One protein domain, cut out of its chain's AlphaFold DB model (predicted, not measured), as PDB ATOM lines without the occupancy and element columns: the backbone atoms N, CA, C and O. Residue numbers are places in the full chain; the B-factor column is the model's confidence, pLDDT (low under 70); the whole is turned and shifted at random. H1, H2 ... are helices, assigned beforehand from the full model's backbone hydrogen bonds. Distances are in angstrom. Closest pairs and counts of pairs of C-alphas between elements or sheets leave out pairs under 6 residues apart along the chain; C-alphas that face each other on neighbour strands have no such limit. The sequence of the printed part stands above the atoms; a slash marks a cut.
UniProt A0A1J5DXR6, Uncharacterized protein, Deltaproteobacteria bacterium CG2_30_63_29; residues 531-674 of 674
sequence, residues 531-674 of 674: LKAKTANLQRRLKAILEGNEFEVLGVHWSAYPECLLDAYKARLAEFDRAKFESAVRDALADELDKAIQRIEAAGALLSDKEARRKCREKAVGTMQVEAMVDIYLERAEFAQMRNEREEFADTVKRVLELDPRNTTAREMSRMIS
ATOM      1  N   LEU A 531     146.882 132.132 132.559       91.88
ATOM      2  CA  LEU A 531     146.648 133.254 133.462       91.88
ATOM      3  C   LEU A 531     147.086 134.563 132.794       91.88
ATOM      4  O   LEU A 531     146.285 135.484 132.668       91.88
ATOM      5  N   LYS A 532     148.313 134.621 132.254       92.75
ATOM      6  CA  LYS A 532     148.827 135.804 131.533       92.75
ATOM      7  C   LYS A 532     147.975 136.145 130.312       92.75
ATOM      8  O   LYS A 532     147.723 137.321 130.058       92.75
ATOM      9  N   ALA A 533     147.485 135.138 129.586       91.81
ATOM     10  CA  ALA A 533     146.571 135.342 128.463       91.81
ATOM     11  C   ALA A 533     145.220 135.952 128.897       91.81
ATOM     12  O   ALA A 533     144.714 136.847 128.214       91.81
ATOM     13  N   LYS A 534     144.658 135.526 130.042       93.56
ATOM     14  CA  LYS A 534     143.457 136.132 130.645       93.56
ATOM     15  C   LYS A 534     143.724 137.567 131.105       93.56
ATOM     16  O   LYS A 534     142.987 138.464 130.699       93.56
ATOM     17  N   THR A 535     144.792 137.809 131.867       95.00
ATOM     18  CA  THR A 535     145.174 139.147 132.357       95.00
ATOM     19  C   THR A 535     145.363 140.127 131.196       95.00
ATOM     20  O   THR A 535     144.749 141.189 131.186       95.00
ATOM     21  N   ALA A 536     146.098 139.742 130.147       94.50
ATOM     22  CA  ALA A 536     146.310 140.574 128.958       94.50
ATOM     23  C   ALA A 536     145.065 140.720 128.052       94.50
ATOM     24  O   ALA A 536     145.049 141.560 127.147       94.50
ATOM     25  N   ASN A 537     144.014 139.915 128.240       95.44
ATOM     26  CA  ASN A 537     142.703 140.159 127.632       95.44
ATOM     27  C   ASN A 537     141.890 141.161 128.465       95.44
ATOM     28  O   ASN A 537     141.381 142.136 127.909       95.44
ATOM     29  N   LEU A 538     141.820 140.956 129.785       96.19
ATOM     30  CA  LEU A 538     141.092 141.835 130.696       96.19
ATOM     31  C   LEU A 538     141.681 143.249 130.694       96.19
ATOM     32  O   LEU A 538     140.935 144.198 130.489       96.19
ATOM     33  N   GLN A 539     143.003 143.400 130.794       97.25
ATOM     34  CA  GLN A 539     143.659 144.710 130.789       97.25
ATOM     35  C   GLN A 539     143.390 145.505 129.498       97.25
ATOM     36  O   GLN A 539     143.183 146.713 129.553       97.25
ATOM     37  N   ARG A 540     143.288 144.844 128.332       97.00
ATOM     38  CA  ARG A 540     142.873 145.506 127.078       97.00
ATOM     39  C   ARG A 540     141.412 145.966 127.100       97.00
ATOM     40  O   ARG A 540     141.115 147.031 126.572       97.00
ATOM     41  N   ARG A 541     140.512 145.191 127.716       97.44
ATOM     42  CA  ARG A 541     139.093 145.561 127.888       97.44
ATOM     43  C   ARG A 541     138.920 146.701 128.896       97.44
ATOM     44  O   ARG A 541     138.176 147.632 128.614       97.44
ATOM     45  N   LEU A 542     139.656 146.672 130.010       97.75
ATOM     46  CA  LEU A 542     139.718 147.766 130.985       97.75
ATOM     47  C   LEU A 542     140.253 149.045 130.332       97.75
ATOM     48  O   LEU A 542     139.608 150.084 130.420       97.75
ATOM     49  N   LYS A 543     141.365 148.960 129.589       97.88
ATOM     50  CA  LYS A 543     141.930 150.098 128.852       97.88
ATOM     51  C   LYS A 543     140.910 150.736 127.894       97.88
ATOM     52  O   LYS A 543     140.731 151.948 127.933       97.88
ATOM     53  N   ALA A 544     140.189 149.931 127.110       97.12
ATOM     54  CA  ALA A 544     139.149 150.429 126.204       97.12
ATOM     55  C   ALA A 544     137.983 151.141 126.928       97.12
ATOM     56  O   ALA A 544     137.403 152.070 126.377       97.12
ATOM     57  N   ILE A 545     137.656 150.746 128.164       98.06
ATOM     58  CA  ILE A 545     136.651 151.430 128.998       98.06
ATOM     59  C   ILE A 545     137.201 152.736 129.588       98.06
ATOM     60  O   ILE A 545     136.475 153.721 129.685       98.06
ATOM     61  N   LEU A 546     138.477 152.770 129.973       97.94
ATOM     62  CA  LEU A 546     139.105 153.965 130.545       97.94
ATOM     63  C   LEU A 546     139.360 155.062 129.495       97.94
ATOM     64  O   LEU A 546     139.275 156.242 129.828       97.94
ATOM     65  N   GLU A 547     139.641 154.687 128.245       97.56
ATOM     66  CA  GLU A 547     139.912 155.621 127.139       97.56
ATOM     67  C   GLU A 547     138.669 155.968 126.291       97.56
ATOM     68  O   GLU A 547     138.669 156.991 125.608       97.56
ATOM     69  N   GLY A 548     137.615 155.145 126.331       97.44
ATOM     70  CA  GLY A 548     136.428 155.290 125.479       97.44
ATOM     71  C   GLY A 548     135.470 156.426 125.865       97.44
ATOM     72  O   GLY A 548     135.417 156.887 127.013       97.44
ATOM     73  N   ASN A 549     134.651 156.848 124.897       97.94
ATOM     74  CA  ASN A 549     133.530 157.764 125.126       97.94
ATOM     75  C   ASN A 549     132.387 157.085 125.910       97.94
ATOM     76  O   ASN A 549     132.358 155.867 126.075       97.94
ATOM     77  N   GLU A 550     131.426 157.865 126.407       98.50
ATOM     78  CA  GLU A 550     130.379 157.366 127.311       98.50
ATOM     79  C   GLU A 550     129.533 156.214 126.725       98.50
ATOM     80  O   GLU A 550     129.073 155.354 127.476       98.50
ATOM     81  N   PHE A 551     129.354 156.148 125.402       98.38
ATOM     82  CA  PHE A 551     128.631 155.056 124.738       98.38
ATOM     83  C   PHE A 551     129.504 153.800 124.578       98.38
ATOM     84  O   PHE A 551     129.034 152.685 124.808       98.38
ATOM     85  N   GLU A 552     130.794 153.967 124.268       98.19
ATOM     86  CA  GLU A 552     131.786 152.881 124.169       98.19
ATOM     87  C   GLU A 552     132.053 152.212 125.527       98.19
ATOM     88  O   GLU A 552     132.157 150.984 125.613       98.19
ATOM     89  N   VAL A 553     132.076 153.010 126.602       98.50
ATOM     90  CA  VAL A 553     132.133 152.544 127.997       98.50
ATOM     91  C   VAL A 553     131.028 151.524 128.263       98.50
ATOM     92  O   VAL A 553     131.317 150.412 128.711       98.50
ATOM     93  N   LEU A 554     129.778 151.859 127.923       98.44
ATOM     94  CA  LEU A 554     128.623 150.964 128.070       98.44
ATOM     95  C   LEU A 554     128.544 149.874 126.982       98.44
ATOM     96  O   LEU A 554     127.752 148.946 127.112       98.44
ATOM     97  N   GLY A 555     129.368 149.951 125.933       97.69
ATOM     98  CA  GLY A 555     129.407 148.978 124.838       97.69
ATOM     99  C   GLY A 555     128.276 149.119 123.813       97.69
ATOM    100  O   GLY A 555     127.927 148.133 123.166       97.69
ATOM    101  N   VAL A 556     127.694 150.314 123.656       98.12
ATOM    102  CA  VAL A 556     126.573 150.574 122.735       98.12
ATOM    103  C   VAL A 556     126.943 151.518 121.594       98.12
ATOM    104  O   VAL A 556     127.859 152.330 121.691       98.12
ATOM    105  N   HIS A 557     126.157 151.468 120.517       97.88
ATOM    106  CA  HIS A 557     126.164 152.518 119.503       97.88
ATOM    107  C   HIS A 557     125.541 153.810 120.060       97.88
ATOM    108  O   HIS A 557     124.545 153.763 120.785       97.88
ATOM    109  N   TRP A 558     126.072 154.971 119.674       97.94
ATOM    110  CA  TRP A 558     125.644 156.285 120.181       97.94
ATOM    111  C   TRP A 558     124.169 156.619 119.900       97.94
ATOM    112  O   TRP A 558     123.572 157.412 120.625       97.94
ATOM    113  N   SER A 559     123.539 155.984 118.906       97.75
ATOM    114  CA  SER A 559     122.096 156.102 118.632       97.75
ATOM    115  C   SER A 559     121.187 155.339 119.610       97.75
ATOM    116  O   SER A 559     119.974 155.313 119.415       97.75
ATOM    117  N   ALA A 560     121.731 154.693 120.648       98.25
ATOM    118  CA  ALA A 560     120.936 153.990 121.651       98.25
ATOM    119  C   ALA A 560     120.001 154.933 122.432       98.25
ATOM    120  O   ALA A 560     120.387 156.036 122.834       98.25
ATOM    121  N   TYR A 561     118.775 154.458 122.659       98.00
ATOM    122  CA  TYR A 561     117.717 155.109 123.435       98.00
ATOM    123  C   TYR A 561     117.700 154.611 124.903       98.00
ATOM    124  O   TYR A 561     118.449 153.683 125.231       98.00
ATOM    125  N   PRO A 562     116.929 155.241 125.819       98.12
ATOM    126  CA  PRO A 562     117.103 155.084 127.269       98.12
ATOM    127  C   PRO A 562     117.056 153.644 127.786       98.12
ATOM    128  O   PRO A 562     117.889 153.271 128.608       98.12
ATOM    129  N   GLU A 563     116.128 152.824 127.296       98.12
ATOM    130  CA  GLU A 563     115.989 151.431 127.732       98.12
ATOM    131  C   GLU A 563     117.227 150.599 127.356       98.12
ATOM    132  O   GLU A 563     117.813 149.942 128.216       98.12
ATOM    133  N   CYS A 564     117.707 150.713 126.110       97.88
ATOM    134  CA  CYS A 564     118.943 150.058 125.669       97.88
ATOM    135  C   CYS A 564     120.166 150.495 126.486       97.88
ATOM    136  O   CYS A 564     121.053 149.684 126.739       97.88
ATOM    137  N   LEU A 565     120.225 151.765 126.895       98.19
ATOM    138  CA  LEU A 565     121.313 152.297 127.718       98.19
ATOM    139  C   LEU A 565     121.263 151.767 129.152       98.19
ATOM    140  O   LEU A 565     122.298 151.397 129.702       98.19
ATOM    141  N   LEU A 566     120.068 151.680 129.735       98.31
ATOM    142  CA  LEU A 566     119.853 151.122 131.066       98.31
ATOM    143  C   LEU A 566     120.210 149.627 131.121       98.31
ATOM    144  O   LEU A 566     120.822 149.177 132.089       98.31
ATOM    145  N   ASP A 567     119.857 148.860 130.092       98.12
ATOM    146  CA  ASP A 567     120.159 147.428 130.044       98.12
ATOM    147  C   ASP A 567     121.625 147.149 129.699       98.12
ATOM    148  O   ASP A 567     122.240 146.286 130.329       98.12
ATOM    149  N   ALA A 568     122.237 147.943 128.812       98.31
ATOM    150  CA  ALA A 568     123.680 147.907 128.585       98.31
ATOM    151  C   ALA A 568     124.471 148.254 129.856       98.31
ATOM    152  O   ALA A 568     125.415 147.550 130.196       98.31
ATOM    153  N   TYR A 569     124.051 149.273 130.613       98.62
ATOM    154  CA  TYR A 569     124.660 149.639 131.895       98.62
ATOM    155  C   TYR A 569     124.637 148.487 132.913       98.62
ATOM    156  O   TYR A 569     125.686 148.119 133.448       98.62
ATOM    157  N   LYS A 570     123.475 147.847 133.120       98.50
ATOM    158  CA  LYS A 570     123.355 146.652 133.978       98.50
ATOM    159  C   LYS A 570     124.254 145.514 133.490       98.50
ATOM    160  O   LYS A 570     124.955 144.897 134.290       98.50
ATOM    161  N   ALA A 571     124.239 145.236 132.183       98.12
ATOM    162  CA  ALA A 571     125.047 144.182 131.579       98.12
ATOM    163  C   ALA A 571     126.548 144.451 131.752       98.12
ATOM    164  O   ALA A 571     127.294 143.528 132.069       98.12
ATOM    165  N   ARG A 572     126.984 145.709 131.624       97.94
ATOM    166  CA  ARG A 572     128.385 146.123 131.754       97.94
ATOM    167  C   ARG A 572     128.883 146.047 133.195       97.94
ATOM    168  O   ARG A 572     129.958 145.504 133.423       97.94
ATOM    169  N   LEU A 573     128.088 146.481 134.177       98.31
ATOM    170  CA  LEU A 573     128.411 146.241 135.590       98.31
ATOM    171  C   LEU A 573     128.491 144.740 135.902       98.31
ATOM    172  O   LEU A 573     129.430 144.294 136.556       98.31
ATOM    173  N   ALA A 574     127.564 143.937 135.373       97.88
ATOM    174  CA  ALA A 574     127.610 142.486 135.527       97.88
ATOM    175  C   ALA A 574     128.792 141.831 134.776       97.88
ATOM    176  O   ALA A 574     129.240 140.761 135.184       97.88
ATOM    177  N   GLU A 575     129.307 142.422 133.697       96.88
ATOM    178  CA  GLU A 575     130.480 141.941 132.949       96.88
ATOM    179  C   GLU A 575     131.793 142.151 133.730       96.88
ATOM    180  O   GLU A 575     132.707 141.330 133.615       96.88
ATOM    181  N   PHE A 576     131.867 143.215 134.538       97.06
ATOM    182  CA  PHE A 576     133.050 143.614 135.315       97.06
ATOM    183  C   PHE A 576     132.915 143.389 136.834       97.06
ATOM    184  O   PHE A 576     133.738 143.861 137.616       97.06
ATOM    185  N   ASP A 577     131.927 142.598 137.254       96.69
ATOM    186  CA  ASP A 577     131.779 142.099 138.624       96.69
ATOM    187  C   ASP A 577     133.066 141.403 139.120       96.69
ATOM    188  O   ASP A 577     133.511 140.393 138.564       96.69
ATOM    189  N   ARG A 578     133.641 141.925 140.216       95.00
ATOM    190  CA  ARG A 578     134.886 141.426 140.826       95.00
ATOM    191  C   ARG A 578     134.823 139.944 141.209       95.00
ATOM    192  O   ARG A 578     135.871 139.304 141.274       95.00
ATOM    193  N   ALA A 579     133.633 139.398 141.475       96.19
ATOM    194  CA  ALA A 579     133.450 137.995 141.844       96.19
ATOM    195  C   ALA A 579     133.667 137.018 140.671       96.19
ATOM    196  O   ALA A 579     133.856 135.824 140.900       96.19
ATOM    197  N   LYS A 580     133.668 137.504 139.420       95.50
ATOM    198  CA  LYS A 580     133.811 136.674 138.208       95.50
ATOM    199  C   LYS A 580     135.256 136.455 137.764       95.50
ATOM    200  O   LYS A 580     135.495 135.670 136.846       95.50
ATOM    201  N   PHE A 581     136.216 137.131 138.391       94.44
ATOM    202  CA  PHE A 581     137.631 137.043 138.041       94.44
ATOM    203  C   PHE A 581     138.409 136.192 139.052       94.44
ATOM    204  O   PHE A 581     138.246 136.329 140.263       94.44
ATOM    205  N   GLU A 582     139.293 135.331 138.541       94.19
ATOM    206  CA  GLU A 582     140.266 134.580 139.345       94.19
ATOM    207  C   GLU A 582     141.084 135.542 140.219       94.19
ATOM    208  O   GLU A 582     141.547 136.571 139.723       94.19
ATOM    209  N   SER A 583     141.283 135.217 141.503       94.69
ATOM    210  CA  SER A 583     141.894 136.127 142.489       94.69
ATOM    211  C   SER A 583     143.228 136.705 142.015       94.69
ATOM    212  O   SER A 583     143.390 137.916 142.000       94.69
ATOM    213  N   ALA A 584     144.131 135.872 141.495       91.75
ATOM    214  CA  ALA A 584     145.422 136.319 140.968       91.75
ATOM    215  C   ALA A 584     145.326 137.311 139.783       91.75
ATOM    216  O   ALA A 584     146.265 138.066 139.551       91.75
ATOM    217  N   VAL A 585     144.216 137.325 139.033       92.19
ATOM    218  CA  VAL A 585     143.956 138.304 137.959       92.19
ATOM    219  C   VAL A 585     143.279 139.555 138.524       92.19
ATOM    220  O   VAL A 585     143.664 140.671 138.184       92.19
ATOM    221  N   ARG A 586     142.288 139.368 139.405       93.88
ATOM    222  CA  ARG A 586     141.542 140.434 140.085       93.88
ATOM    223  C   ARG A 586     142.460 141.315 140.930       93.88
ATOM    224  O   ARG A 586     142.404 142.531 140.823       93.88
ATOM    225  N   ASP A 587     143.308 140.696 141.742       94.69
ATOM    226  CA  ASP A 587     144.168 141.369 142.718       94.69
ATOM    227  C   ASP A 587     145.353 142.070 142.026       94.69
ATOM    228  O   ASP A 587     145.863 143.066 142.531       94.69
ATOM    229  N   ALA A 588     145.743 141.608 140.830       95.81
ATOM    230  CA  ALA A 588     146.771 142.233 139.995       95.81
ATOM    231  C   ALA A 588     146.273 143.436 139.167       95.81
ATOM    232  O   ALA A 588     147.098 144.228 138.723       95.81
ATOM    233  N   LEU A 589     144.957 143.563 138.945       96.94
ATOM    234  CA  LEU A 589     144.326 144.629 138.145       96.94
ATOM    235  C   LEU A 589     143.265 145.416 138.947       96.94
ATOM    236  O   LEU A 589     142.399 146.064 138.359       96.94
ATOM    237  N   ALA A 590     143.289 145.339 140.284       96.94
ATOM    238  CA  ALA A 590     142.215 145.837 141.153       96.94
ATOM    239  C   ALA A 590     141.934 147.337 140.948       96.94
ATOM    240  O   ALA A 590     140.796 147.736 140.716       96.94
ATOM    241  N   ASP A 591     142.987 148.152 140.937       97.44
ATOM    242  CA  ASP A 591     142.930 149.593 140.687       97.44
ATOM    243  C   ASP A 591     142.328 149.960 139.320       97.44
ATOM    244  O   ASP A 591     141.657 150.983 139.189       97.44
ATOM    245  N   GLU A 592     142.618 149.177 138.280       97.69
ATOM    246  CA  GLU A 592     142.135 149.408 136.913       97.69
ATOM    247  C   GLU A 592     140.679 148.948 136.762       97.69
ATOM    248  O   GLU A 592     139.887 149.614 136.093       97.69
ATOM    249  N   LEU A 593     140.312 147.848 137.429       97.75
ATOM    250  CA  LEU A 593     138.945 147.339 137.517       97.75
ATOM    251  C   LEU A 593     138.031 148.327 138.255       97.75
ATOM    252  O   LEU A 593     136.942 148.628 137.772       97.75
ATOM    253  N   ASP A 594     138.496 148.900 139.365       97.69
ATOM    254  CA  ASP A 594     137.732 149.863 140.162       97.69
ATOM    255  C   ASP A 594     137.525 151.187 139.414       97.69
ATOM    256  O   ASP A 594     136.411 151.713 139.390       97.69
ATOM    257  N   LYS A 595     138.555 151.685 138.712       98.12
ATOM    258  CA  LYS A 595     138.432 152.852 137.817       98.12
ATOM    259  C   LYS A 595     137.477 152.573 136.650       98.12
ATOM    260  O   LYS A 595     136.709 153.455 136.272       98.12
ATOM    261  N   ALA A 596     137.483 151.358 136.095       98.06
ATOM    262  CA  ALA A 596     136.561 150.973 135.026       98.06
ATOM    263  C   ALA A 596     135.106 150.886 135.517       98.06
ATOM    264  O   ALA A 596     134.217 151.398 134.840       98.06
ATOM    265  N   ILE A 597     134.857 150.320 136.705       98.31
ATOM    266  CA  ILE A 597     133.524 150.292 137.333       98.31
ATOM    267  C   ILE A 597     133.022 151.723 137.572       98.31
ATOM    268  O   ILE A 597     131.950 152.070 137.086       98.31
ATOM    269  N   GLN A 598     133.829 152.590 138.195       98.31
ATOM    270  CA  GLN A 598     133.470 154.002 138.408       98.31
ATOM    271  C   GLN A 598     133.199 154.748 137.090       98.31
ATOM    272  O   GLN A 598     132.297 155.583 137.018       98.31
ATOM    273  N   ARG A 599     133.939 154.438 136.015       98.38
ATOM    274  CA  ARG A 599     133.704 154.998 134.674       98.38
ATOM    275  C   ARG A 599     132.391 154.498 134.058       98.38
ATOM    276  O   ARG A 599     131.698 155.298 133.433       98.38
ATOM    277  N   ILE A 600     132.021 153.230 134.268       98.56
ATOM    278  CA  ILE A 600     130.723 152.655 133.864       98.56
ATOM    279  C   ILE A 600     129.570 153.303 134.645       98.56
ATOM    280  O   ILE A 600     128.576 153.687 134.034       98.56
ATOM    281  N   GLU A 601     129.708 153.483 135.961       98.50
ATOM    282  CA  GLU A 601     128.727 154.175 136.815       98.50
ATOM    283  C   GLU A 601     128.546 155.640 136.398       98.50
ATOM    284  O   GLU A 601     127.418 156.087 136.189       98.50
ATOM    285  N   ALA A 602     129.642 156.371 136.175       98.44
ATOM    286  CA  ALA A 602     129.599 157.753 135.702       98.44
ATOM    287  C   ALA A 602     128.972 157.880 134.301       98.44
ATOM    288  O   ALA A 602     128.186 158.800 134.067       98.44
ATOM    289  N   ALA A 603     129.271 156.958 133.377       98.44
ATOM    290  CA  ALA A 603     128.653 156.930 132.052       98.44
ATOM    291  C   ALA A 603     127.160 156.567 132.122       98.44
ATOM    292  O   ALA A 603     126.350 157.227 131.476       98.44
ATOM    293  N   GLY A 604     126.774 155.581 132.936       98.44
ATOM    294  CA  GLY A 604     125.374 155.212 133.160       98.44
ATOM    295  C   GLY A 604     124.559 156.352 133.775       98.44
ATOM    296  O   GLY A 604     123.460 156.648 133.306       98.44
ATOM    297  N   ALA A 605     125.119 157.051 134.767       98.38
ATOM    298  CA  ALA A 605     124.503 158.227 135.372       98.38
ATOM    299  C   ALA A 605     124.368 159.384 134.368       98.38
ATOM    300  O   ALA A 605     123.271 159.917 134.197       98.38
ATOM    301  N   LEU A 606     125.441 159.743 133.652       98.25
ATOM    302  CA  LEU A 606     125.420 160.853 132.693       98.25
ATOM    303  C   LEU A 606     124.507 160.564 131.493       98.25
ATOM    304  O   LEU A 606     123.785 161.449 131.044       98.25
ATOM    305  N   LEU A 607     124.474 159.321 131.005       98.25
ATOM    306  CA  LEU A 607     123.571 158.907 129.930       98.25
ATOM    307  C   LEU A 607     122.140 158.599 130.416       98.25
ATOM    308  O   LEU A 607     121.273 158.309 129.589       98.25
ATOM    309  N   SER A 608     121.832 158.715 131.714       97.88
ATOM    310  CA  SER A 608     120.441 158.651 132.196       97.88
ATOM    311  C   SER A 608     119.657 159.936 131.880       97.88
ATOM    312  O   SER A 608     118.481 159.862 131.508       97.88
ATOM    313  N   ASP A 609     120.313 161.104 131.902       98.25
ATOM    314  CA  ASP A 609     119.694 162.386 131.550       98.25
ATOM    315  C   ASP A 609     119.586 162.606 130.028       98.25
ATOM    316  O   ASP A 609     120.468 162.253 129.242       98.25
ATOM    317  N   LYS A 610     118.481 163.226 129.599       97.00
ATOM    318  CA  LYS A 610     118.163 163.439 128.185       97.00
ATOM    319  C   LYS A 610     118.980 164.556 127.537       97.00
ATOM    320  O   LYS A 610     119.275 164.453 126.347       97.00
ATOM    321  N   GLU A 611     119.350 165.608 128.263       97.06
ATOM    322  CA  GLU A 611     120.186 166.666 127.689       97.06
ATOM    323  C   GLU A 611     121.660 166.270 127.648       97.06
ATOM    324  O   GLU A 611     122.337 166.514 126.648       97.06
ATOM    325  N   ALA A 612     122.148 165.625 128.705       97.94
ATOM    326  CA  ALA A 612     123.498 165.090 128.786       97.94
ATOM    327  C   ALA A 612     123.770 164.067 127.673       97.94
ATOM    328  O   ALA A 612     124.755 164.224 126.951       97.94
ATOM    329  N   ARG A 613     122.861 163.103 127.427       97.50
ATOM    330  CA  ARG A 613     122.968 162.184 126.273       97.50
ATOM    331  C   ARG A 613     123.161 162.910 124.946       97.50
ATOM    332  O   ARG A 613     123.970 162.479 124.128       97.50
ATOM    333  N   ARG A 614     122.413 163.991 124.712       95.94
ATOM    334  CA  ARG A 614     122.448 164.739 123.445       95.94
ATOM    335  C   ARG A 614     123.784 165.467 123.278       95.94
ATOM    336  O   ARG A 614     124.450 165.245 122.272       95.94
ATOM    337  N   LYS A 615     124.251 166.153 124.325       96.69
ATOM    338  CA  LYS A 615     125.589 166.772 124.389       96.69
ATOM    339  C   LYS A 615     126.718 165.738 124.197       96.69
ATOM    340  O   LYS A 615     127.690 166.010 123.496       96.69
ATOM    341  N   CYS A 616     126.576 164.522 124.739       97.50
ATOM    342  CA  CYS A 616     127.509 163.413 124.494       97.50
ATOM    343  C   CYS A 616     127.517 162.943 123.026       97.50
ATOM    344  O   CYS A 616     128.596 162.720 122.484       97.50
ATOM    345  N   ARG A 617     126.360 162.826 122.352       97.06
ATOM    346  CA  ARG A 617     126.300 162.467 120.915       97.06
ATOM    347  C   ARG A 617     126.903 163.551 120.029       97.06
ATOM    348  O   ARG A 617     127.724 163.245 119.171       97.06
ATOM    349  N   GLU A 618     126.540 164.808 120.273       95.00
ATOM    350  CA  GLU A 618     127.074 165.974 119.559       95.00
ATOM    351  C   GLU A 618     128.609 166.016 119.639       95.00
ATOM    352  O   GLU A 618     129.268 166.241 118.628       95.00
ATOM    353  N   LYS A 619     129.184 165.699 120.808       96.69
ATOM    354  CA  LYS A 619     130.637 165.565 121.003       96.69
ATOM    355  C   LYS A 619     131.245 164.325 120.325       96.69
ATOM    356  O   LYS A 619     132.389 164.392 119.889       96.69
ATOM    357  N   ALA A 620     130.528 163.199 120.278       95.25
ATOM    358  CA  ALA A 620     131.054 161.926 119.776       95.25
ATOM    359  C   ALA A 620     131.074 161.815 118.241       95.25
ATOM    360  O   ALA A 620     131.982 161.193 117.699       95.25
ATOM    361  N   VAL A 621     130.087 162.398 117.545       94.50
ATOM    362  CA  VAL A 621     129.930 162.266 116.078       94.50
ATOM    363  C   VAL A 621     129.640 163.572 115.326       94.50
ATOM    364  O   VAL A 621     129.764 163.614 114.103       94.50
ATOM    365  N   GLY A 622     129.296 164.659 116.024       93.38
ATOM    366  CA  GLY A 622     128.902 165.923 115.394       93.38
ATOM    367  C   GLY A 622     127.487 165.901 114.795       93.38
ATOM    368  O   GLY A 622     126.904 164.850 114.532       93.38
ATOM    369  N   THR A 623     126.912 167.085 114.578       93.62
ATOM    370  CA  THR A 623     125.501 167.246 114.175       93.62
ATOM    371  C   THR A 623     125.183 166.626 112.814       93.62
ATOM    372  O   THR A 623     124.213 165.886 112.705       93.62
ATOM    373  N   MET A 624     126.037 166.832 111.805       91.38
ATOM    374  CA  MET A 624     125.811 166.320 110.444       91.38
ATOM    375  C   MET A 624     125.710 164.786 110.378       91.38
ATOM    376  O   MET A 624     124.993 164.252 109.536       91.38
ATOM    377  N   GLN A 625     126.404 164.058 111.264       94.56
ATOM    378  CA  GLN A 625     126.295 162.596 111.336       94.56
ATOM    379  C   GLN A 625     125.016 162.145 112.057       94.56
ATOM    380  O   GLN A 625     124.470 161.093 111.730       94.56
ATOM    381  N   VAL A 626     124.512 162.938 113.010       94.62
ATOM    382  CA  VAL A 626     123.206 162.700 113.648       94.62
ATOM    383  C   VAL A 626     122.077 162.891 112.636       94.62
ATOM    384  O   VAL A 626     121.192 162.042 112.565       94.62
ATOM    385  N   GLU A 627     122.136 163.954 111.830       95.62
ATOM    386  CA  GLU A 627     121.169 164.255 110.766       95.62
ATOM    387  C   GLU A 627     121.139 163.137 109.710       95.62
ATOM    388  O   GLU A 627     120.104 162.499 109.531       95.62
ATOM    389  N   ALA A 628     122.286 162.786 109.116       95.50
ATOM    390  CA  ALA A 628     122.357 161.717 108.113       95.50
ATOM    391  C   ALA A 628     121.898 160.337 108.638       95.50
ATOM    392  O   ALA A 628     121.353 159.530 107.887       95.50
ATOM    393  N   MET A 629     122.089 160.049 109.932       97.12
ATOM    394  CA  MET A 629     121.589 158.811 110.543       97.12
ATOM    395  C   MET A 629     120.090 158.838 110.859       97.12
ATOM    396  O   MET A 629     119.495 157.765 110.947       97.12
ATOM    397  N   VAL A 630     119.468 160.009 111.030       97.94
ATOM    398  CA  VAL A 630     118.003 160.113 111.148       97.94
ATOM    399  C   VAL A 630     117.346 159.665 109.844       97.94
ATOM    400  O   VAL A 630     116.448 158.829 109.900       97.94
ATOM    401  N   ASP A 631     117.846 160.122 108.695       97.62
ATOM    402  CA  ASP A 631     117.317 159.743 107.379       97.62
ATOM    403  C   ASP A 631     117.465 158.231 107.123       97.62
ATOM    404  O   ASP A 631     116.485 157.548 106.824       97.62
ATOM    405  N   ILE A 632     118.657 157.669 107.369       97.88
ATOM    406  CA  ILE A 632     118.928 156.223 107.243       97.88
ATOM    407  C   ILE A 632     118.011 155.382 108.151       97.88
ATOM    408  O   ILE A 632     117.583 154.289 107.771       97.88
ATOM    409  N   TYR A 633     117.703 155.859 109.361       98.38
ATOM    410  CA  TYR A 633     116.763 155.165 110.242       98.38
ATOM    411  C   TYR A 633     115.297 155.352 109.815       98.38
ATOM    412  O   TYR A 633     114.518 154.420 109.990       98.38
ATOM    413  N   LEU A 634     114.903 156.478 109.216       98.38
ATOM    414  CA  LEU A 634     113.553 156.638 108.658       98.38
ATOM    415  C   LEU A 634     113.310 155.660 107.501       98.38
ATOM    416  O   LEU A 634     112.358 154.884 107.569       98.38
ATOM    417  N   GLU A 635     114.216 155.597 106.517       98.25
ATOM    418  CA  GLU A 635     114.141 154.611 105.425       98.25
ATOM    419  C   GLU A 635     114.074 153.175 105.971       98.25
ATOM    420  O   GLU A 635     113.230 152.371 105.567       98.25
ATOM    421  N   ARG A 636     114.928 152.842 106.949       98.06
ATOM    422  CA  ARG A 636     114.929 151.512 107.574       98.06
ATOM    423  C   ARG A 636     113.618 151.202 108.304       98.06
ATOM    424  O   ARG A 636     113.162 150.059 108.241       98.06
ATOM    425  N   ALA A 637     113.006 152.182 108.968       98.25
ATOM    426  CA  ALA A 637     111.707 152.014 109.610       98.25
ATOM    427  C   ALA A 637     110.616 151.715 108.568       98.25
ATOM    428  O   ALA A 637     109.865 150.756 108.748       98.25
ATOM    429  N   GLU A 638     110.579 152.445 107.451       98.06
ATOM    430  CA  GLU A 638     109.647 152.181 106.345       98.06
ATOM    431  C   GLU A 638     109.835 150.766 105.774       98.06
ATOM    432  O   GLU A 638     108.866 150.010 105.658       98.06
ATOM    433  N   PHE A 639     111.074 150.338 105.512       98.00
ATOM    434  CA  PHE A 639     111.341 148.978 105.029       98.00
ATOM    435  C   PHE A 639     110.994 147.884 106.051       98.00
ATOM    436  O   PHE A 639     110.541 146.810 105.652       98.00
ATOM    437  N   ALA A 640     111.192 148.106 107.353       98.06
ATOM    438  CA  ALA A 640     110.753 147.167 108.391       98.06
ATOM    439  C   ALA A 640     109.215 147.107 108.485       98.06
ATOM    440  O   ALA A 640     108.636 146.023 108.588       98.06
ATOM    441  N   GLN A 641     108.538 148.252 108.357       98.00
ATOM    442  CA  GLN A 641     107.078 148.347 108.332       98.00
ATOM    443  C   GLN A 641     106.480 147.603 107.128       98.00
ATOM    444  O   GLN A 641     105.571 146.793 107.309       98.00
ATOM    445  N   MET A 642     107.024 147.802 105.920       97.25
ATOM    446  CA  MET A 642     106.594 147.093 104.703       97.25
ATOM    447  C   MET A 642     106.798 145.573 104.796       97.25
ATOM    448  O   MET A 642     106.017 144.813 104.226       97.25
ATOM    449  N   ARG A 643     107.814 145.117 105.541       98.06
ATOM    450  CA  ARG A 643     108.076 143.693 105.821       98.06
ATOM    451  C   ARG A 643     107.266 143.137 107.010       98.06
ATOM    452  O   ARG A 643     107.328 141.940 107.271       98.06
ATOM    453  N   ASN A 644     106.478 143.969 107.708       96.62
ATOM    454  CA  ASN A 644     105.780 143.650 108.971       96.62
ATOM    455  C   ASN A 644     106.739 143.165 110.093       96.62
ATOM    456  O   ASN A 644     106.354 142.430 111.003       96.62
ATOM    457  N   GLU A 645     107.989 143.629 110.068       97.69
ATOM    458  CA  GLU A 645     109.027 143.357 111.071       97.69
ATOM    459  C   GLU A 645     108.877 144.319 112.258       97.69
ATOM    460  O   GLU A 645     109.648 145.261 112.450       97.69
ATOM    461  N   ARG A 646     107.820 144.104 113.047       97.62
ATOM    462  CA  ARG A 646     107.340 145.054 114.071       97.62
ATOM    463  C   ARG A 646     108.387 145.441 115.118       97.62
ATOM    464  O   ARG A 646     108.390 146.584 115.566       97.62
ATOM    465  N   GLU A 647     109.267 144.516 115.498       97.50
ATOM    466  CA  GLU A 647     110.332 144.774 116.476       97.50
ATOM    467  C   GLU A 647     111.434 145.677 115.899       97.50
ATOM    468  O   GLU A 647     111.827 146.645 116.550       97.50
ATOM    469  N   GLU A 648     111.876 145.432 114.658       97.50
ATOM    470  CA  GLU A 648     112.864 146.284 113.980       97.50
ATOM    471  C   GLU A 648     112.284 147.673 113.673       97.50
ATOM    472  O   GLU A 648     112.963 148.681 113.883       97.50
ATOM    473  N   PHE A 649     111.014 147.744 113.260       98.12
ATOM    474  CA  PHE A 649     110.287 149.006 113.103       98.12
ATOM    475  C   PHE A 649     110.276 149.805 114.415       98.12
ATOM    476  O   PHE A 649     110.643 150.979 114.428       98.12
ATOM    477  N   ALA A 650     109.938 149.162 115.538       98.06
ATOM    478  CA  ALA A 650     109.853 149.829 116.831       98.06
ATOM    479  C   ALA A 650     111.212 150.281 117.394       98.06
ATOM    480  O   ALA A 650     111.318 151.415 117.866       98.06
ATOM    481  N   ASP A 651     112.254 149.446 117.322       97.88
ATOM    482  CA  ASP A 651     113.619 149.833 117.716       97.88
ATOM    483  C   ASP A 651     114.116 151.017 116.868       97.88
ATOM    484  O   ASP A 651     114.620 152.008 117.401       97.88
ATOM    485  N   THR A 652     113.886 150.970 115.554       98.25
ATOM    486  CA  THR A 652     114.337 152.010 114.624       98.25
ATOM    487  C   THR A 652     113.607 153.342 114.845       98.25
ATOM    488  O   THR A 652     114.253 154.385 114.958       98.25
ATOM    489  N   VAL A 653     112.279 153.328 115.011       98.44
ATOM    490  CA  VAL A 653     111.485 154.532 115.328       98.44
ATOM    491  C   VAL A 653     111.904 155.148 116.670       98.44
ATOM    492  O   VAL A 653     112.014 156.374 116.777       98.44
ATOM    493  N   LYS A 654     112.221 154.329 117.686       98.31
ATOM    494  CA  LYS A 654     112.778 154.821 118.960       98.31
ATOM    495  C   LYS A 654     114.139 155.500 118.787       98.31
ATOM    496  O   LYS A 654     114.372 156.525 119.428       98.31
ATOM    497  N   ARG A 655     115.022 154.988 117.917       98.31
ATOM    498  CA  ARG A 655     116.306 155.646 117.598       98.31
ATOM    499  C   ARG A 655     116.089 157.019 116.973       98.31
ATOM    500  O   ARG A 655     116.679 157.982 117.459       98.31
ATOM    501  N   VAL A 656     115.206 157.139 115.975       98.31
ATOM    502  CA  VAL A 656     114.889 158.447 115.369       98.31
ATOM    503  C   VAL A 656     114.382 159.429 116.429       98.31
ATOM    504  O   VAL A 656     114.908 160.532 116.523       98.31
ATOM    505  N   LEU A 657     113.437 159.020 117.286       97.88
ATOM    506  CA  LEU A 657     112.843 159.897 118.309       97.88
ATOM    507  C   LEU A 657     113.773 160.268 119.475       97.88
ATOM    508  O   LEU A 657     113.482 161.214 120.210       97.88
ATOM    509  N   GLU A 658     114.879 159.554 119.670       97.44
ATOM    510  CA  GLU A 658     115.920 159.924 120.633       97.44
ATOM    511  C   GLU A 658     116.970 160.868 120.010       97.44
ATOM    512  O   GLU A 658     117.466 161.768 120.700       97.44
ATOM    513  N   LEU A 659     117.272 160.709 118.714       97.06
ATOM    514  CA  LEU A 659     118.124 161.628 117.952       97.06
ATOM    515  C   LEU A 659     117.395 162.957 117.693       97.06
ATOM    516  O   LEU A 659     117.774 163.980 118.276       97.06
ATOM    517  N   ASP A 660     116.298 162.930 116.932       97.69
ATOM    518  CA  ASP A 660     115.365 164.049 116.766       97.69
ATOM    519  C   ASP A 660     113.959 163.739 117.333       97.69
ATOM    520  O   ASP A 660     113.069 163.250 116.631       97.69
ATOM    521  N   PRO A 661     113.685 164.133 118.592       97.00
ATOM    522  CA  PRO A 661     112.356 164.060 119.186       97.00
ATOM    523  C   PRO A 661     111.304 164.967 118.531       97.00
ATOM    524  O   PRO A 661     110.147 164.922 118.960       97.00
ATOM    525  N   ARG A 662     111.661 165.855 117.587       97.50
ATOM    526  CA  ARG A 662     110.722 166.733 116.864       97.50
ATOM    527  C   ARG A 662     110.251 166.143 115.533       97.50
ATOM    528  O   ARG A 662     109.201 166.584 115.069       97.50
ATOM    529  N   ASN A 663     110.950 165.143 114.995       98.25
ATOM    530  CA  ASN A 663     110.653 164.507 113.718       98.25
ATOM    531  C   ASN A 663     109.178 164.073 113.628       98.25
ATOM    532  O   ASN A 663     108.696 163.285 114.445       98.25
ATOM    533  N   THR A 664     108.439 164.614 112.657       98.38
ATOM    534  CA  THR A 664     106.996 164.366 112.512       98.38
ATOM    535  C   THR A 664     106.710 162.944 112.049       98.38
ATOM    536  O   THR A 664     105.869 162.276 112.646       98.38
ATOM    537  N   THR A 665     107.466 162.451 111.067       98.06
ATOM    538  CA  THR A 665     107.312 161.112 110.485       98.06
ATOM    539  C   THR A 665     107.482 160.022 111.542       98.06
ATOM    540  O   THR A 665     106.591 159.197 111.735       98.06
ATOM    541  N   ALA A 666     108.556 160.073 112.335       98.25
ATOM    542  CA  ALA A 666     108.787 159.101 113.403       98.25
ATOM    543  C   ALA A 666     107.755 159.201 114.545       98.25
ATOM    544  O   ALA A 666     107.420 158.193 115.164       98.25
ATOM    545  N   ARG A 667     107.196 160.391 114.818       98.38
ATOM    546  CA  ARG A 667     106.077 160.547 115.770       98.38
ATOM    547  C   ARG A 667     104.790 159.906 115.254       98.38
ATOM    548  O   ARG A 667     104.019 159.387 116.056       98.38
ATOM    549  N   GLU A 668     104.547 159.945 113.950       98.19
ATOM    550  CA  GLU A 668     103.389 159.312 113.317       98.19
ATOM    551  C   GLU A 668     103.556 157.793 113.254       98.19
ATOM    552  O   GLU A 668     102.683 157.081 113.746       98.19
ATOM    553  N   MET A 669     104.719 157.301 112.819       98.12
ATOM    554  CA  MET A 669     105.098 155.885 112.906       98.12
ATOM    555  C   MET A 669     104.965 155.335 114.334       98.12
ATOM    556  O   MET A 669     104.423 154.253 114.531       98.12
ATOM    557  N   SER A 670     105.382 156.098 115.349       97.88
ATOM    558  CA  SER A 670     105.280 155.701 116.762       97.88
ATOM    559  C   SER A 670     103.834 155.494 117.235       97.88
ATOM    560  O   SER A 670     103.548 154.548 117.970       97.88
ATOM    561  N   ARG A 671     102.882 156.293 116.728       97.88
ATOM    562  CA  ARG A 671     101.442 156.079 116.972       97.88
ATOM    563  C   ARG A 671     100.905 154.801 116.320       97.88
ATOM    564  O   ARG A 671      99.874 154.319 116.762       97.88
ATOM    565  N   MET A 672     101.573 154.256 115.300       96.62
ATOM    566  CA  MET A 672     101.192 152.986 114.653       96.62
ATOM    567  C   MET A 672     101.719 151.745 115.396       96.62
ATOM    568  O   MET A 672     101.368 150.624 115.037       96.62
ATOM    569  N   ILE A 673     102.579 151.938 116.405       95.62
ATOM    570  CA  ILE A 673     103.068 150.886 117.314       95.62
ATOM    571  C   ILE A 673     102.146 150.755 118.546       95.62
ATOM    572  O   ILE A 673     102.200 149.746 119.248       95.62
ATOM    573  N   SER A 674     101.327 151.784 118.806       86.31
ATOM    574  CA  SER A 674     100.442 151.922 119.977       86.31
ATOM    575  C   SER A 674      99.070 151.280 119.764       86.31
ATOM    576  O   SER A 674      98.585 150.667 120.737       86.31
TER     577      SER A 674
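AT A GLANCE: This is residues 531 to 674 of the 674 residues of an uncharacterized protein of Deltaproteobacteria bacterium CG2_30_63_29 (UniProt A0A1J5DXR6). Two helical lobes stand end to end: in the longer one H5 packs on H1, H2 and H3, with short H4 at its far end, and in the other H7 and H8 form a hairpin with H9 on H8. H6 lies crosswise between the lobes. You have 144 printed residues with nine named helices, H1 to H9 in chain order, and no named strand: class all helix, packing mostly aligned. The whole is loose and elongated, radius of gyration of the C-alphas 18.2 A, spans 55 by 30 by 22 A.

HOW THE PARTS SIT: Start at H1, residues 531 to 547; it touches H2, residues 550 to 554, only at the corner, with 544 to 546 alone, closest C-alphas Ile 545 and Val 553, 4.8 A. H2 touches H3, residues 562 to 575, closest C-alphas Leu 554 and Tyr 569, 5.7 A. H4, residues 583 to 586, only just touches H1, with 3 pairs of C-alphas within 8 A, at H1 residues 531 to 535 alone, closest Thr 535 and Val 585, 5.8 A. H5, residues 590 to 606, touches H3 with 597 to 604 alone, a shallow tilt of 10 degrees, opposite ways, closest C-alphas Tyr 569 and Gly 604, 5.8 A. H6, residues 610 to 621, touches no helix. Next, H7, residues 623 to 642, and H8, residues 646 to 659, touch as a hairpin, closest C-alphas Ala 637 and Phe 649, 4.8 A. H8 and H9, residues 664 to 671, form another, closest C-alphas Val 653 and Ala 666, 5.6 A. Every O i to N i+4 pair is within hydrogen-bond range in H3, H5, H7, H8 and H9, against 12 of 13 in H1, 7 of 8 in H6 and 0 of 1 in H2, where 1 of 2 O i to N i+3 pairs is; H4 is too short for an i+4 pair.

IN THESE COORDINATES: Find C-alpha 531 at (146.648, 133.254, 133.462), where H1 begins its 24.2 A; H5 is 24.1 A and H7 29.2 A long. H9 ends at C-alpha 671, (101.442, 156.079, 116.972).

THE WHOLE: The C-alphas farthest apart, Ala 584 and Thr 664, are 55.4 A apart. The printed part has no cut, no link is long, and no printed residue is under pLDDT 70.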